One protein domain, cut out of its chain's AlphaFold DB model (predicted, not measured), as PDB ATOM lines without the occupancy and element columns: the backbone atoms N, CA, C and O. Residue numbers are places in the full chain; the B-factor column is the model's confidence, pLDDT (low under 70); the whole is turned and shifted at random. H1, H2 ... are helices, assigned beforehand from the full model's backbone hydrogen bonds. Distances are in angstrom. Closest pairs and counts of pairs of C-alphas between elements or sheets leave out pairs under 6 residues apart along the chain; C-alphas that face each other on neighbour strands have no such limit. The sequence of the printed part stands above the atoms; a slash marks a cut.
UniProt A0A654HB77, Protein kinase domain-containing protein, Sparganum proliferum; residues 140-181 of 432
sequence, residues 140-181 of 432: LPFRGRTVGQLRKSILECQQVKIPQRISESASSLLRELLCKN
ATOM      1  N   LEU A 140     194.050 160.403 251.074       64.00
ATOM      2  CA  LEU A 140     193.681 159.109 251.657       64.00
ATOM      3  C   LEU A 140     192.221 158.789 251.290       64.00
ATOM      4  O   LEU A 140     191.340 159.562 251.684       64.00
ATOM      5  N   PRO A 141     191.928 157.666 250.600       63.50
ATOM      6  CA  PRO A 141     190.581 157.358 250.107       63.50
ATOM      7  C   PRO A 141     189.553 157.089 251.214       63.50
ATOM      8  O   PRO A 141     188.354 157.218 250.973       63.50
ATOM      9  N   PHE A 142     190.010 156.759 252.426       71.44
ATOM     10  CA  PHE A 142     189.175 156.593 253.616       71.44
ATOM     11  C   PHE A 142     189.786 157.352 254.795       71.44
ATOM     12  O   PHE A 142     190.988 157.264 255.049       71.44
ATOM     13  N   ARG A 143     188.951 158.076 255.547       62.62
ATOM     14  CA  ARG A 143     189.339 158.825 256.751       62.62
ATOM     15  C   ARG A 143     188.332 158.554 257.869       62.62
ATOM     16  O   ARG A 143     187.140 158.426 257.613       62.62
ATOM     17  N   GLY A 144     188.801 158.510 259.111       63.19
ATOM     18  CA  GLY A 144     187.959 158.379 260.300       63.19
ATOM     19  C   GLY A 144     188.710 158.863 261.536       63.19
ATOM     20  O   GLY A 144     189.916 158.659 261.635       63.19
ATOM     21  N   ARG A 145     188.014 159.510 262.481       70.62
ATOM     22  CA  ARG A 145     188.633 160.006 263.728       70.62
ATOM     23  C   ARG A 145     188.862 158.886 264.749       70.62
ATOM     24  O   ARG A 145     189.605 159.067 265.704       70.62
ATOM     25  N   THR A 146     188.226 157.733 264.546       71.69
ATOM     26  CA  THR A 146     188.406 156.513 265.341       71.69
ATOM     27  C   THR A 146     188.582 155.299 264.430       71.69
ATOM     28  O   THR A 146     188.156 155.313 263.272       71.69
ATOM     29  N   VAL A 147     189.151 154.212 264.967       72.44
ATOM     30  CA  VAL A 147     189.284 152.928 264.250       72.44
ATOM     31  C   VAL A 147     187.926 152.419 263.768       72.44
ATOM     32  O   VAL A 147     187.819 151.963 262.637       72.44
ATOM     33  N   GLY A 148     186.882 152.538 264.597       70.44
ATOM     34  CA  GLY A 148     185.522 152.127 264.241       70.44
ATOM     35  C   GLY A 148     184.948 152.930 263.072       70.44
ATOM     36  O   GLY A 148     184.394 152.343 262.148       70.44
ATOM     37  N   GLN A 149     185.146 154.255 263.060       73.19
ATOM     38  CA  GLN A 149     184.741 155.105 261.934       73.19
ATOM     39  C   GLN A 149     185.507 154.747 260.656       73.19
ATOM     40  O   GLN A 149     184.884 154.520 259.626       73.19
ATOM     41  N   LEU A 150     186.836 154.619 260.731       71.12
ATOM     42  CA  LEU A 150     187.666 154.254 259.580       71.12
ATOM     43  C   LEU A 150     187.294 152.866 259.026       71.12
ATOM     44  O   LEU A 150     187.121 152.709 257.819       71.12
ATOM     45  N   ARG A 151     187.105 151.871 259.905       68.06
ATOM     46  CA  ARG A 151     186.636 150.522 259.552       68.06
ATOM     47  C   ARG A 151     185.282 150.576 258.848       68.06
ATOM     48  O   ARG A 151     185.126 149.930 257.816       68.06
ATOM     49  N   LYS A 152     184.332 151.357 259.375       74.81
ATOM     50  CA  LYS A 152     183.012 151.555 258.766       74.81
ATOM     51  C   LYS A 152     183.136 152.161 257.364       74.81
ATOM     52  O   LYS A 152     182.603 151.589 256.421       74.81
ATOM     53  N   SER A 153     183.915 153.233 257.201       71.19
ATOM     54  CA  SER A 153     184.157 153.865 255.897       71.19
ATOM     55  C   SER A 153     184.784 152.913 254.873       71.19
ATOM     56  O   SER A 153     184.361 152.923 253.721       71.19
ATOM     57  N   ILE A 154     185.730 152.058 255.285       74.12
ATOM     58  CA  ILE A 154     186.338 151.027 254.422       74.12
ATOM     59  C   ILE A 154     185.302 149.960 254.030       74.12
ATOM     60  O   ILE A 154     185.110 149.702 252.843       74.12
ATOM     61  N   LEU A 155     184.602 149.361 255.002       75.25
ATOM     62  CA  LEU A 155     183.606 148.298 254.776       75.25
ATOM     63  C   LEU A 155     182.444 148.763 253.889       75.25
ATOM     64  O   LEU A 155     182.038 148.087 252.942       75.25
ATOM     65  N   GLU A 156     181.915 149.946 254.178       74.62
ATOM     66  CA  GLU A 156     180.803 150.530 253.435       74.62
ATOM     67  C   GLU A 156     181.264 151.176 252.118       74.62
ATOM     68  O   GLU A 156     180.415 151.538 251.303       74.62
ATOM     69  N   CYS A 157     182.583 151.276 251.879       67.06
ATOM     70  CA  CYS A 157     183.228 152.156 250.891       67.06
ATOM     71  C   CYS A 157     182.525 153.517 250.777       67.06
ATOM     72  O   CYS A 157     182.296 154.035 249.681       67.06
ATOM     73  N   GLN A 158     182.121 154.074 251.921       59.25
ATOM     74  CA  GLN A 158     181.377 155.323 251.960       59.25
ATOM     75  C   GLN A 158     182.303 156.475 251.565       59.25
ATOM     76  O   GLN A 158     183.278 156.759 252.255       59.25
ATOM     77  N   GLN A 159     181.944 157.165 250.478       59.59
ATOM     78  CA  GLN A 159     182.563 158.418 250.034       59.59
ATOM     79  C   GLN A 159     184.078 158.353 249.758       59.59
ATOM     80  O   GLN A 159     184.847 159.152 250.294       59.59
ATOM     81  N   VAL A 160     184.496 157.514 248.802       64.62
ATOM     82  CA  VAL A 160     185.776 157.731 248.096       64.62
ATOM     83  C   VAL A 160     185.666 159.030 247.276       64.62
ATOM     84  O   VAL A 160     185.203 159.034 246.135       64.62
ATOM     85  N   LYS A 161     186.034 160.164 247.887       67.12
ATOM     86  CA  LYS A 161     185.960 161.512 247.293       67.12
ATOM     87  C   LYS A 161     187.163 161.789 246.393       67.12
ATOM     88  O   LYS A 161     188.033 162.573 246.757       67.12
ATOM     89  N   ILE A 162     187.211 161.127 245.239       68.88
ATOM     90  CA  ILE A 162     188.299 161.287 244.262       68.88
ATOM     91  C   ILE A 162     188.514 162.785 243.941       68.88
ATOM     92  O   ILE A 162     187.544 163.462 243.583       68.88
ATOM     93  N   PRO A 163     189.741 163.330 244.076       69.38
ATOM     94  CA  PRO A 163     190.007 164.739 243.793       69.38
ATOM     95  C   PRO A 163     189.822 165.081 242.311       69.38
ATOM     96  O   PRO A 163     190.345 164.379 241.452       69.38
ATOM     97  N   GLN A 164     189.226 166.239 242.002       69.25
ATOM     98  CA  GLN A 164     189.081 166.753 240.623       69.25
ATOM     99  C   GLN A 164     190.412 167.056 239.897       69.25
ATOM    100  O   GLN A 164     190.404 167.498 238.754       69.25
ATOM    101  N   ARG A 165     191.563 166.866 240.556       73.06
ATOM    102  CA  ARG A 165     192.897 167.106 239.981       73.06
ATOM    103  C   ARG A 165     193.380 165.958 239.081       73.06
ATOM    104  O   ARG A 165     194.309 166.182 238.316       73.06
ATOM    105  N   ILE A 166     192.810 164.757 239.200       77.06
ATOM    106  CA  ILE A 166     193.259 163.580 238.436       77.06
ATOM    107  C   ILE A 166     192.401 163.361 237.186       77.06
ATOM    108  O   ILE A 166     191.221 163.711 237.179       77.06
ATOM    109  N   SER A 167     192.974 162.748 236.150       82.81
ATOM    110  CA  SER A 167     192.236 162.371 234.938       82.81
ATOM    111  C   SER A 167     191.106 161.365 235.203       82.81
ATOM    112  O   SER A 167     191.166 160.557 236.134       82.81
ATOM    113  N   GLU A 168     190.083 161.350 234.338       82.00
ATOM    114  CA  GLU A 168     188.972 160.394 234.474       82.00
ATOM    115  C   GLU A 168     189.442 158.935 234.309       82.00
ATOM    116  O   GLU A 168     188.955 158.033 234.987       82.00
ATOM    117  N   SER A 169     190.472 158.704 233.489       81.25
ATOM    118  CA  SER A 169     191.104 157.385 233.347       81.25
ATOM    119  C   SER A 169     191.764 156.922 234.662       81.25
ATOM    120  O   SER A 169     191.608 155.765 235.062       81.25
ATOM    121  N   ALA A 170     192.415 157.832 235.402       79.75
ATOM    122  CA  ALA A 170     192.925 157.554 236.748       79.75
ATOM    123  C   ALA A 170     191.785 157.307 237.759       79.75
ATOM    124  O   ALA A 170     191.838 156.345 238.526       79.75
ATOM    125  N   SER A 171     190.738 158.143 237.735       81.31
ATOM    126  CA  SER A 171     189.512 157.996 238.548       81.31
ATOM    127  C   SER A 171     188.879 156.615 238.371       81.31
ATOM    128  O   SER A 171     188.578 155.947 239.362       81.31
ATOM    129  N   SER A 172     188.738 156.151 237.126       83.50
ATOM    130  CA  SER A 172     188.198 154.830 236.802       83.50
ATOM    131  C   SER A 172     189.047 153.702 237.404       83.50
ATOM    132  O   SER A 172     188.538 152.892 238.184       83.50
ATOM    133  N   LEU A 173     190.365 153.710 237.163       82.75
ATOM    134  CA  LEU A 173     191.281 152.700 237.707       82.75
ATOM    135  C   LEU A 173     191.261 152.653 239.247       82.75
ATOM    136  O   LEU A 173     191.249 151.571 239.837       82.75
ATOM    137  N   LEU A 174     191.210 153.809 239.919       79.12
ATOM    138  CA  LEU A 174     191.095 153.867 241.381       79.12
ATOM    139  C   LEU A 174     189.802 153.211 241.884       79.12
ATOM    140  O   LEU A 174     189.832 152.523 242.905       79.12
ATOM    141  N   ARG A 175     188.677 153.374 241.175       80.44
ATOM    142  CA  ARG A 175     187.390 152.743 241.529       80.44
ATOM    143  C   ARG A 175     187.433 151.224 241.356       80.44
ATOM    144  O   ARG A 175     186.908 150.513 242.212       80.44
ATOM    145  N   GLU A 176     188.088 150.724 240.308       81.44
ATOM    146  CA  GLU A 176     188.297 149.282 240.105       81.44
ATOM    147  C   GLU A 176     189.177 148.666 241.206       81.44
ATOM    148  O   GLU A 176     188.848 147.621 241.775       81.44
ATOM    149  N   LEU A 177     190.280 149.333 241.562       80.25
ATOM    150  CA  LEU A 177     191.193 148.885 242.618       80.25
ATOM    151  C   LEU A 177     190.530 148.906 244.003       80.25
ATOM    152  O   LEU A 177     190.665 147.948 244.772       80.25
ATOM    153  N   LEU A 178     189.767 149.958 244.307       76.31
ATOM    154  CA  LEU A 178     189.034 150.130 245.566       76.31
ATOM    155  C   LEU A 178     187.694 149.368 245.609       76.31
ATOM    156  O   LEU A 178     186.895 149.583 246.522       76.31
ATOM    157  N   CYS A 179     187.441 148.443 244.676       77.19
ATOM    158  CA  CYS A 179     186.236 147.620 244.699       77.19
ATOM    159  C   CYS A 179     186.116 146.805 246.005       77.19
ATOM    160  O   CYS A 179     187.082 146.171 246.457       77.19
ATOM    161  N   LYS A 180     184.900 146.784 246.579       72.12
ATOM    162  CA  LYS A 180     184.536 146.013 247.785       72.12
ATOM    163  C   LYS A 180     184.780 144.517 247.623       72.12
ATOM    164  O   LYS A 180     185.299 143.874 248.534       72.12
ATOM    165  N   ASN A 181     184.360 143.960 246.486       73.25
ATOM    166  CA  ASN A 181     184.476 142.535 246.221       73.25
ATOM    167  C   ASN A 181     185.902 142.229 245.727       73.25
ATOM    168  O   ASN A 181     186.261 142.675 244.635       73.25
TER     169      ASN A 181
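This is residues 140 to 181 of the 432 residues of the protein "Protein kinase domain-containing protein" of Sparganum proliferum (UniProt A0A654HB77). Two short helices, H1 and H2, make the sides of a wide V whose point is open, and the long link between them passes through the middle of the V before looping round to the start of H2. Residues 140 to 146 run beside H1, and residues 164 to 169 stick out. The printed part has 42 residues, in the order H1, H2, with no named strand; the class is all helix, though 20 of the 42 residues are in named elements, under half. It is only just loose, close to compact, with a radius of gyration of the C-alphas of 11.2 A, and flat, spanning 32 by 23 by 11 A.

H1, residues 147 to 156, begins at C-alpha 147 (189.284, 152.928, 264.250) and is 14.0 A long from first to last C-alpha. H2, residues 168 to 177, is 14.3 A long and ends at C-alpha 177 (191.193, 148.885, 242.618).

H1 and H2 are apart, with no C-alpha of the one within 8 A of the other. In H1 and H2 every O i to N i+4 pair is within hydrogen-bond range.

The C-alphas of Thr 146 and Ser 169 are the two farthest apart, 32.1 A. The printed part has no cut. The link from H1 to H2, 11 residues, is long. Residues 164 to 169, of which 168 to 169 belong to H2, stand free. The mean pLDDT of the printed part is 72.9, and 13 residues are under 70, among them residues 157 to 164.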